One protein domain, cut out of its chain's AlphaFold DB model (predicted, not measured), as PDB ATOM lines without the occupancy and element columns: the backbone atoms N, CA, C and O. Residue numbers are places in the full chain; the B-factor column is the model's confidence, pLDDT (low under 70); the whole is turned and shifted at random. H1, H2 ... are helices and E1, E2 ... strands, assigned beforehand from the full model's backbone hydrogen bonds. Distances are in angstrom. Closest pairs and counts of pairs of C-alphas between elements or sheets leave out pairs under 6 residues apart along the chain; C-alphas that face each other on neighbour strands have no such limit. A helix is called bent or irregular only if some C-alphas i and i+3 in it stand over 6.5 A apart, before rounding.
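This is residues 149 to 224 of the 231 residues of the protein "uncharacterized protein LOC103524372" of Diaphorina citri (UniProt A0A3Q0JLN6). What is the main picture? A small hairpin, E1 and E2, and one long helix, H3, both meet the short helix H1 near the middle, with H3 crossing H1 steeply. The loop and small helix H2 make one end of the long axis, with Asp 183 at its far point, and the residues just after H3, with Leu 223, make the other, while the long loop of residues 190 to 202 folds back on itself, residues 191 to 192 pairing with residues 199 to 200. What is it made of? The printed part has 76 residues, in the order E1, E2, H1, H2, H3, mostly helix, with one antiparallel sheet E1 - E2; it is compact, with a radius of gyration of the C-alphas of 12.7 A, yet elongated, spanning 45 by 23 by 19 A.

How do the strands pair? E1, residues 151 to 153, and E2, residues 160 to 162, form a hairpin at 142 degrees; N 152 and O 161 are 2.8 A apart, within hydrogen-bond range. How do the helices stand? H1, residues 165 to 174, touches H3, residues 203 to 221, through H3 residues 206 to 211 alone, at a steep tilt of 63 degrees, opposite ways; their closest C-alphas, of Leu 169 and Arg 207, are 7.2 A apart. H2, residues 185 to 189, is close to H1 but not clearly touching, with the closest C-alphas, of Lys 173 and Asp 189, 7.7 A apart. Are their backbones complete? Every O i to N i+4 pair is within hydrogen-bond range in H1 and H3; H2 has 0 of 1, and 0 of 2 O i to N i+3 pairs.

Where does E1 begin? C-alpha 151 is at (172.465, 94.510, 245.888); E1 is 6.9 A long and E2 7.2 A. How long are the helices? H1 measures 14.2 A and H2 9.3 A; H2 is irregular, but only just, C-alphas 186 and 189 being 6.8 A apart. H3 measures 26.3 A and ends with C-alpha 221 at (171.584, 101.045, 255.217).

How large is it? The two C-alphas farthest apart, of Asp 183 and Leu 223, are 45.4 A apart. Is there a cut or a long link? The printed part has no cut, and H2 to H3 is a long link of 13 residues. Where is confidence low? Residue 182, residues 184 to 188 and residues 220 to 224 are under 70 in pLDDT.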
ATOM      1  N   PRO A 149     165.296  94.609 245.728       75.06
ATOM      2  CA  PRO A 149     166.363  93.641 245.903       75.06
ATOM      3  C   PRO A 149     167.630  94.400 246.280       75.06
ATOM      4  O   PRO A 149     168.199  95.136 245.473       75.06
ATOM      5  N   VAL A 150     168.050  94.252 247.535       84.62
ATOM      6  CA  VAL A 150     169.300  94.846 247.990       84.62
ATOM      7  C   VAL A 150     170.425  94.168 247.211       84.62
ATOM      8  O   VAL A 150     170.497  92.941 247.121       84.62
ATOM      9  N   LYS A 151     171.287  94.981 246.610       90.81
ATOM     10  CA  LYS A 151     172.465  94.510 245.888       90.81
ATOM     11  C   LYS A 151     173.713  94.872 246.674       90.81
ATOM     12  O   LYS A 151     173.783  95.925 247.305       90.81
ATOM     13  N   ILE A 152     174.694  93.983 246.646       93.00
ATOM     14  CA  ILE A 152     175.969  94.131 247.339       93.00
ATOM     15  C   ILE A 152     177.090  94.036 246.308       93.00
ATOM     16  O   ILE A 152     177.012  93.249 245.370       93.00
ATOM     17  N   LYS A 153     178.136  94.844 246.482       95.62
ATOM     18  CA  LYS A 153     179.312  94.867 245.610       95.62
ATOM     19  C   LYS A 153     180.489  94.165 246.291       95.62
ATOM     20  O   LYS A 153     180.782  94.457 247.449       95.62
ATOM     21  N   CYS A 154     181.167  93.269 245.581       96.81
ATOM     22  CA  CYS A 154     182.416  92.665 246.046       96.81
ATOM     23  C   CYS A 154     183.567  93.677 245.967       96.81
ATOM     24  O   CYS A 154     183.773  94.283 244.917       96.81
ATOM     25  N   ILE A 155     184.350  93.834 247.039       96.19
ATOM     26  CA  ILE A 155     185.490  94.770 247.055       96.19
ATOM     27  C   ILE A 155     186.654  94.312 246.170       96.19
ATOM     28  O   ILE A 155     187.485  95.131 245.792       96.19
ATOM     29  N   HIS A 156     186.730  93.012 245.870       95.44
ATOM     30  CA  HIS A 156     187.886  92.429 245.189       95.44
ATOM     31  C   HIS A 156     187.748  92.481 243.673       95.44
ATOM     32  O   HIS A 156     188.732  92.723 242.992       95.44
ATOM     33  N   CYS A 157     186.551  92.242 243.138       96.56
ATOM     34  CA  CYS A 157     186.300  92.184 241.690       96.56
ATOM     35  C   CYS A 157     185.229  93.173 241.216       96.56
ATOM     36  O   CYS A 157     184.896  93.203 240.037       96.56
ATOM     37  N   ASN A 158     184.654  93.971 242.122       96.00
ATOM     38  CA  ASN A 158     183.577  94.917 241.837       96.00
ATOM     39  C   ASN A 158     182.266  94.306 241.300       96.00
ATOM     40  O   ASN A 158     181.357  95.065 240.958       96.00
ATOM     41  N   TYR A 159     182.127  92.976 241.286       96.00
ATOM     42  CA  TYR A 159     180.900  92.293 240.873       96.00
ATOM     43  C   TYR A 159     179.737  92.602 241.826       96.00
ATOM     44  O   TYR A 159     179.902  92.602 243.051       96.00
ATOM     45  N   ILE A 160     178.560  92.863 241.254       95.25
ATOM     46  CA  ILE A 160     177.334  93.185 241.989       95.25
ATOM     47  C   ILE A 160     176.479  91.920 242.087       95.25
ATOM     48  O   ILE A 160     176.124  91.327 241.073       95.25
ATOM     49  N   MET A 161     176.124  91.527 243.306       94.00
ATOM     50  CA  MET A 161     175.373  90.306 243.603       94.00
ATOM     51  C   MET A 161     174.170  90.576 244.511       94.00
ATOM     52  O   MET A 161     174.155  91.541 245.280       94.00
ATOM     53  N   ASP A 162     173.166  89.704 244.431       91.44
ATOM     54  CA  ASP A 162     172.000  89.715 245.320       91.44
ATOM     55  C   ASP A 162     172.412  89.359 246.765       91.44
ATOM     56  O   ASP A 162     173.349  88.582 246.972       91.44
ATOM     57  N   VAL A 163     171.669  89.831 247.782       89.62
ATOM     58  CA  VAL A 163     171.846  89.395 249.196       89.62
ATOM     59  C   VAL A 163     171.317  87.974 249.440       89.62
ATOM     60  O   VAL A 163     170.720  87.674 250.474       89.62
ATOM     61  N   ASN A 164     171.502  87.073 248.482       90.50
ATOM     62  CA  ASN A 164     171.301  85.655 248.710       90.50
ATOM     63  C   ASN A 164     172.613  85.066 249.239       90.50
ATOM     64  O   ASN A 164     173.661  85.164 248.603       90.50
ATOM     65  N   MET A 165     172.540  84.453 250.419       91.88
ATOM     66  CA  MET A 165     173.699  83.904 251.112       91.88
ATOM     67  C   MET A 165     174.474  82.890 250.263       91.88
ATOM     68  O   MET A 165     175.705  82.908 250.264       91.88
ATOM     69  N   ASP A 166     173.769  82.039 249.519       92.06
ATOM     70  CA  ASP A 166     174.399  81.010 248.691       92.06
ATOM     71  C   ASP A 166     175.096  81.625 247.468       92.06
ATOM     72  O   ASP A 166     176.207  81.219 247.129       92.06
ATOM     73  N   CYS A 167     174.516  82.675 246.872       93.25
ATOM     74  CA  CYS A 167     175.154  83.436 245.794       93.25
ATOM     75  C   CYS A 167     176.440  84.122 246.273       93.25
ATOM     76  O   CYS A 167     177.462  84.060 245.588       93.25
ATOM     77  N   ILE A 168     176.407  84.732 247.463       94.75
ATOM     78  CA  ILE A 168     177.582  85.390 248.045       94.75
ATOM     79  C   ILE A 168     178.676  84.361 248.343       94.75
ATOM     80  O   ILE A 168     179.827  84.584 247.985       94.75
ATOM     81  N   LEU A 169     178.349  83.218 248.954       93.56
ATOM     82  CA  LEU A 169     179.332  82.164 249.239       93.56
ATOM     83  C   LEU A 169     179.947  81.582 247.973       93.56
ATOM     84  O   LEU A 169     181.162  81.391 247.916       93.56
ATOM     85  N   TYR A 170     179.116  81.314 246.965       94.19
ATOM     86  CA  TYR A 170     179.584  80.816 245.682       94.19
ATOM     87  C   TYR A 170     180.561  81.803 245.044       94.19
ATOM     88  O   TYR A 170     181.638  81.403 244.604       94.19
ATOM     89  N   HIS A 171     180.240  83.097 245.077       95.38
ATOM     90  CA  HIS A 171     181.146  84.138 244.615       95.38
ATOM     91  C   HIS A 171     182.437  84.200 245.442       95.38
ATOM     92  O   HIS A 171     183.521  84.188 244.876       95.38
ATOM     93  N   CYS A 172     182.356  84.198 246.775       93.88
ATOM     94  CA  CYS A 172     183.526  84.183 247.663       93.88
ATOM     95  C   CYS A 172     184.464  82.992 247.393       93.88
ATOM     96  O   CYS A 172     185.671  83.101 247.605       93.88
ATOM     97  N   LYS A 173     183.916  81.863 246.917       92.69
ATOM     98  CA  LYS A 173     184.682  80.680 246.507       92.69
ATOM     99  C   LYS A 173     185.245  80.782 245.090       92.69
ATOM    100  O   LYS A 173     186.329  80.266 244.859       92.69
ATOM    101  N   SER A 174     184.544  81.434 244.159       92.81
ATOM    102  CA  SER A 174     184.869  81.458 242.718       92.81
ATOM    103  C   SER A 174     185.424  82.788 242.199       92.81
ATOM    104  O   SER A 174     185.767  82.882 241.029       92.81
ATOM    105  N   CYS A 175     185.555  83.810 243.047       94.75
ATOM    106  CA  CYS A 175     186.012  85.134 242.634       94.75
ATOM    107  C   CYS A 175     187.394  85.061 241.959       94.75
ATOM    108  O   CYS A 175     188.324  84.452 242.497       94.75
ATOM    109  N   GLU A 176     187.504  85.662 240.775       91.00
ATOM    110  CA  GLU A 176     188.675  85.581 239.890       91.00
ATOM    111  C   GLU A 176     189.861  86.402 240.394       91.00
ATOM    112  O   GLU A 176     191.009  86.064 240.139       91.00
ATOM    113  N   THR A 177     189.607  87.463 241.162       91.81
ATOM    114  CA  THR A 177     190.674  88.337 241.674       91.81
ATOM    115  C   THR A 177     191.437  87.738 242.853       91.81
ATOM    116  O   THR A 177     192.379  88.341 243.365       91.81
ATOM    117  N   ILE A 178     191.041  86.542 243.284       84.25
ATOM    118  CA  ILE A 178     191.730  85.773 244.310       84.25
ATOM    119  C   ILE A 178     192.824  84.966 243.630       84.25
ATOM    120  O   ILE A 178     192.531  84.022 242.898       84.25
ATOM    121  N   VAL A 179     194.078  85.292 243.936       83.75
ATOM    122  CA  VAL A 179     195.214  84.434 243.592       83.75
ATOM    123  C   VAL A 179     195.116  83.176 244.454       83.75
ATOM    124  O   VAL A 179     195.472  83.187 245.636       83.75
ATOM    125  N   ARG A 180     194.558  82.106 243.886       83.19
ATOM    126  CA  ARG A 180     194.630  80.763 244.467       83.19
ATOM    127  C   ARG A 180     196.009  80.215 244.121       83.19
ATOM    128  O   ARG A 180     196.492  80.433 243.017       83.19
ATOM    129  N   ARG A 181     196.678  79.596 245.090       76.62
ATOM    130  CA  ARG A 181     197.895  78.845 244.788       76.62
ATOM    131  C   ARG A 181     197.427  77.525 244.205       76.62
ATOM    132  O   ARG A 181     196.775  76.768 244.918       76.62
ATOM    133  N   ASP A 182     197.710  77.311 242.930       69.12
ATOM    134  CA  ASP A 182     197.295  76.107 242.205       69.12
ATOM    135  C   ASP A 182     197.941  74.833 242.787       69.12
ATOM    136  O   ASP A 182     197.433  73.736 242.587       69.12
ATOM    137  N   ASP A 183     199.010  74.991 243.572       76.44
ATOM    138  CA  ASP A 183     199.831  73.900 244.112       76.44
ATOM    139  C   ASP A 183     199.219  73.203 245.341       76.44
ATOM    140  O   ASP A 183     199.615  72.097 245.704       76.44
ATOM    141  N   ASP A 184     198.262  73.846 246.006       66.12
ATOM    142  CA  ASP A 184     197.610  73.292 247.185       66.12
ATOM    143  C   ASP A 184     196.283  72.654 246.729       66.12
ATOM    144  O   ASP A 184     195.255  73.339 246.707       66.12
ATOM    145  N   GLU A 185     196.248  71.360 246.393       66.19
ATOM    146  CA  GLU A 185     194.976  70.664 246.095       66.19
ATOM    147  C   GLU A 185     193.957  70.802 247.253       66.19
ATOM    148  O   GLU A 185     192.744  70.888 247.026       66.19
ATOM    149  N   ASP A 186     194.459  70.972 248.482       68.06
ATOM    150  CA  ASP A 186     193.694  71.242 249.706       68.06
ATOM    151  C   ASP A 186     193.270  72.720 249.883       68.06
ATOM    152  O   ASP A 186     192.508  73.067 250.789       68.06
ATOM    153  N   SER A 187     193.729  73.644 249.030       64.56
ATOM    154  CA  SER A 187     193.347  75.066 249.105       64.56
ATOM    155  C   SER A 187     191.998  75.393 248.476       64.56
ATOM    156  O   SER A 187     191.508  76.520 248.628       64.56
ATOM    157  N   ASN A 188     191.358  74.406 247.847       64.94
ATOM    158  CA  ASN A 188     190.042  74.524 247.220       64.94
ATOM    159  C   ASN A 188     188.902  74.868 248.198       64.94
ATOM    160  O   ASN A 188     187.792  75.210 247.766       64.94
ATOM    161  N   ASP A 189     189.172  74.830 249.504       71.06
ATOM    162  CA  ASP A 189     188.209  75.153 250.557       71.06
ATOM    163  C   ASP A 189     188.381  76.559 251.156       71.06
ATOM    164  O   ASP A 189     187.633  76.957 252.049       71.06
ATOM    165  N   LYS A 190     189.305  77.377 250.630       86.12
ATOM    166  CA  LYS A 190     189.471  78.769 251.075       86.12
ATOM    167  C   LYS A 190     188.404  79.674 250.439       86.12
ATOM    168  O   LYS A 190     188.365  79.880 249.229       86.12
ATOM    169  N   TYR A 191     187.562  80.277 251.274       90.75
ATOM    170  CA  TYR A 191     186.606  81.326 250.919       90.75
ATOM    171  C   TYR A 191     187.202  82.700 251.247       90.75
ATOM    172  O   TYR A 191     187.596  82.936 252.391       90.75
ATOM    173  N   LEU A 192     187.215  83.635 250.292       93.56
ATOM    174  CA  LEU A 192     187.559  85.034 250.573       93.56
ATOM    175  C   LEU A 192     186.289  85.860 250.738       93.56
ATOM    176  O   LEU A 192     185.427  85.871 249.863       93.56
ATOM    177  N   CYS A 193     186.176  86.592 251.842       96.38
ATOM    178  CA  CYS A 193     185.012  87.436 252.087       96.38
ATOM    179  C   CYS A 193     184.864  88.554 251.037       96.38
ATOM    180  O   CYS A 193     185.800  89.298 250.776       96.38
ATOM    181  N   PHE A 194     183.656  88.762 250.507       95.50
ATOM    182  CA  PHE A 194     183.363  89.835 249.544       95.50
ATOM    183  C   PHE A 194     183.578  91.263 250.095       95.50
ATOM    184  O   PHE A 194     183.658  92.203 249.308       95.50
ATOM    185  N   ALA A 195     183.609  91.442 251.423       95.56
ATOM    186  CA  ALA A 195     183.652  92.747 252.098       95.56
ATOM    187  C   ALA A 195     184.976  93.043 252.815       95.56
ATOM    188  O   ALA A 195     185.194  94.170 253.261       95.56
ATOM    189  N   CYS A 196     185.849  92.049 252.983       95.94
ATOM    190  CA  CYS A 196     187.128  92.216 253.667       95.94
ATOM    191  C   CYS A 196     188.177  91.234 253.129       95.94
ATOM    192  O   CYS A 196     187.882  90.383 252.299       95.94
ATOM    193  N   LYS A 197     189.424  91.347 253.592       93.81
ATOM    194  CA  LYS A 197     190.544  90.497 253.145       93.81
ATOM    195  C   LYS A 197     190.726  89.230 254.000       93.81
ATOM    196  O   LYS A 197     191.821  88.684 254.056       93.81
ATOM    197  N   VAL A 198     189.683  88.800 254.717       94.00
ATOM    198  CA  VAL A 198     189.734  87.616 255.587       94.00
ATOM    199  C   VAL A 198     189.425  86.359 254.776       94.00
ATOM    200  O   VAL A 198     188.398  86.294 254.095       94.00
ATOM    201  N   TYR A 199     190.308  85.369 254.900       92.75
ATOM    202  CA  TYR A 199     190.125  84.019 254.376       92.75
ATOM    203  C   TYR A 199     189.488  83.127 255.439       92.75
ATOM    204  O   TYR A 199     189.848  83.197 256.615       92.75
ATOM    205  N   VAL A 200     188.552  82.284 255.019       92.94
ATOM    206  CA  VAL A 200     187.892  81.303 255.879       92.94
ATOM    207  C   VAL A 200     187.942  79.942 255.198       92.94
ATOM    208  O   VAL A 200     187.672  79.854 254.008       92.94
ATOM    209  N   PHE A 201     188.319  78.899 255.931       90.56
ATOM    210  CA  PHE A 201     188.593  77.568 255.370       90.56
ATOM    211  C   PHE A 201     187.371  76.647 255.371       90.56
ATOM    212  O   PHE A 201     187.374  75.601 254.739       90.56
ATOM    213  N   ASP A 202     186.324  77.007 256.105       90.38
ATOM    214  CA  ASP A 202     185.135  76.190 256.263       90.38
ATOM    215  C   ASP A 202     183.889  76.939 255.785       90.38
ATOM    216  O   ASP A 202     183.720  78.145 255.981       90.38
ATOM    217  N   ASN A 203     182.958  76.212 255.169       90.31
ATOM    218  CA  ASN A 203     181.707  76.801 254.689       90.31
ATOM    219  C   ASN A 203     180.868  77.372 255.855       90.31
ATOM    220  O   ASN A 203     180.239  78.424 255.737       90.31
ATOM    221  N   THR A 204     180.903  76.719 257.021       93.62
ATOM    222  CA  THR A 204     180.187  77.152 258.232       93.62
ATOM    223  C   THR A 204     180.737  78.470 258.787       93.62
ATOM    224  O   THR A 204     179.970  79.404 259.064       93.62
ATOM    225  N   GLY A 205     182.057  78.586 258.912       93.38
ATOM    226  CA  GLY A 205     182.743  79.811 259.302       93.38
ATOM    227  C   GLY A 205     182.569  80.907 258.262       93.38
ATOM    228  O   GLY A 205     182.245  82.037 258.634       93.38
ATOM    229  N   GLY A 206     182.664  80.579 256.969       92.62
ATOM    230  CA  GLY A 206     182.421  81.509 255.865       92.62
ATOM    231  C   GLY A 206     181.013  82.098 255.933       92.62
ATOM    232  O   GLY A 206     180.840  83.320 255.912       92.62
ATOM    233  N   ARG A 207     180.003  81.244 256.148       94.94
ATOM    234  CA  ARG A 207     178.607  81.648 256.382       94.94
ATOM    235  C   ARG A 207     178.474  82.591 257.569       94.94
ATOM    236  O   ARG A 207     177.867  83.657 257.463       94.94
ATOM    237  N   THR A 208     179.049  82.215 258.703       96.44
ATOM    238  CA  THR A 208     178.960  83.012 259.933       96.44
ATOM    239  C   THR A 208     179.640  84.371 259.770       96.44
ATOM    240  O   THR A 208     179.101  85.398 260.190       96.44
ATOM    241  N   HIS A 209     180.798  84.395 259.115       96.00
ATOM    242  CA  HIS A 209     181.572  85.597 258.843       96.00
ATOM    243  C   HIS A 209     180.831  86.559 257.897       96.00
ATOM    244  O   HIS A 209     180.616  87.724 258.237       96.00
ATOM    245  N   ILE A 210     180.344  86.067 256.756       94.81
ATOM    246  CA  ILE A 210     179.573  86.857 255.780       94.81
ATOM    247  C   ILE A 210     178.288  87.407 256.412       94.81
ATOM    248  O   ILE A 210     177.957  88.580 256.228       94.81
ATOM    249  N   LYS A 211     177.592  86.610 257.234       94.69
ATOM    250  CA  LYS A 211     176.375  87.046 257.934       94.69
ATOM    251  C   LYS A 211     176.639  88.241 258.857       94.69
ATOM    252  O   LYS A 211     175.803  89.144 258.929       94.69
ATOM    253  N   LYS A 212     177.805  88.301 259.516       94.94
ATOM    254  CA  LYS A 212     178.211  89.468 260.324       94.94
ATOM    255  C   LYS A 212     178.356  90.721 259.460       94.94
ATOM    256  O   LYS A 212     177.813  91.763 259.838       94.94
ATOM    257  N   HIS A 213     178.985  90.618 258.289       93.50
ATOM    258  CA  HIS A 213     179.081  91.731 257.341       93.50
ATOM    259  C   HIS A 213     177.708  92.195 256.867       93.50
ATOM    260  O   HIS A 213     177.390  93.371 257.020       93.50
ATOM    261  N   ILE A 214     176.860  91.280 256.393       90.38
ATOM    262  CA  ILE A 214     175.499  91.612 255.949       90.38
ATOM    263  C   ILE A 214     174.737  92.312 257.078       90.38
ATOM    264  O   ILE A 214     174.186  93.390 256.878       90.38
ATOM    265  N   SER A 215     174.772  91.769 258.298       89.19
ATOM    266  CA  SER A 215     174.088  92.388 259.437       89.19
ATOM    267  C   SER A 215     174.623  93.783 259.777       89.19
ATOM    268  O   SER A 215     173.845  94.643 260.173       89.19
ATOM    269  N   THR A 216     175.922  94.038 259.596       88.88
ATOM    270  CA  THR A 216     176.546  95.334 259.905       88.88
ATOM    271  C   THR A 216     176.266  96.360 258.807       88.88
ATOM    272  O   THR A 216     175.888  97.494 259.099       88.88
ATOM    273  N   HIS A 217     176.392  95.961 257.539       81.44
ATOM    274  CA  HIS A 217     176.153  96.829 256.387       81.44
ATOM    275  C   HIS A 217     174.665  97.140 256.203       81.44
ATOM    276  O   HIS A 217     174.312  98.302 256.026       81.44
ATOM    277  N   LEU A 218     173.775  96.150 256.332       77.38
ATOM    278  CA  LEU A 218     172.331  96.385 256.217       77.38
ATOM    279  C   LEU A 218     171.776  97.213 257.379       77.38
ATOM    280  O   LEU A 218     170.867  98.013 257.173       77.38
ATOM    281  N   LYS A 219     172.329  97.076 258.594       76.50
ATOM    282  CA  LYS A 219     171.956  97.959 259.712       76.50
ATOM    283  C   LYS A 219     172.328  99.412 259.431       76.50
ATOM    284  O   LYS A 219     171.547 100.292 259.764       76.50
ATOM    285  N   ARG A 220     173.471  99.660 258.780       65.50
ATOM    286  CA  ARG A 220     173.848 101.010 258.330       65.50
ATOM    287  C   ARG A 220     172.956 101.517 257.195       65.50
ATOM    288  O   ARG A 220     172.639 102.697 257.180       65.50
ATOM    289  N   MET A 221     172.489 100.642 256.302       60.75
ATOM    290  CA  MET A 221     171.584 101.045 255.217       60.75
ATOM    291  C   MET A 221     170.167 101.404 255.687       60.75
ATOM    292  O   MET A 221     169.500 102.178 255.015       60.75
ATOM    293  N   LYS A 222     169.726 100.954 256.872       54.09
ATOM    294  CA  LYS A 222     168.482 101.453 257.494       54.09
ATOM    295  C   LYS A 222     168.544 102.921 257.944       54.09
ATOM    296  O   LYS A 222     167.520 103.447 258.352       54.09
ATOM    297  N   LEU A 223     169.711 103.564 257.875       46.72
ATOM    298  CA  LEU A 223     169.863 105.006 258.099       46.72
ATOM    299  C   LEU A 223     169.994 105.798 256.792       46.72
ATOM    300  O   LEU A 223     170.116 107.019 256.839       46.72
ATOM    301  N   TYR A 224     169.970 105.133 255.633       44.38
ATOM    302  CA  TYR A 224     169.873 105.820 254.350       44.38
ATOM    303  C   TYR A 224     168.393 106.078 254.057       44.38
ATOM    304  O   TYR A 224     167.791 105.471 253.173       44.38
TER     305      TYR A 224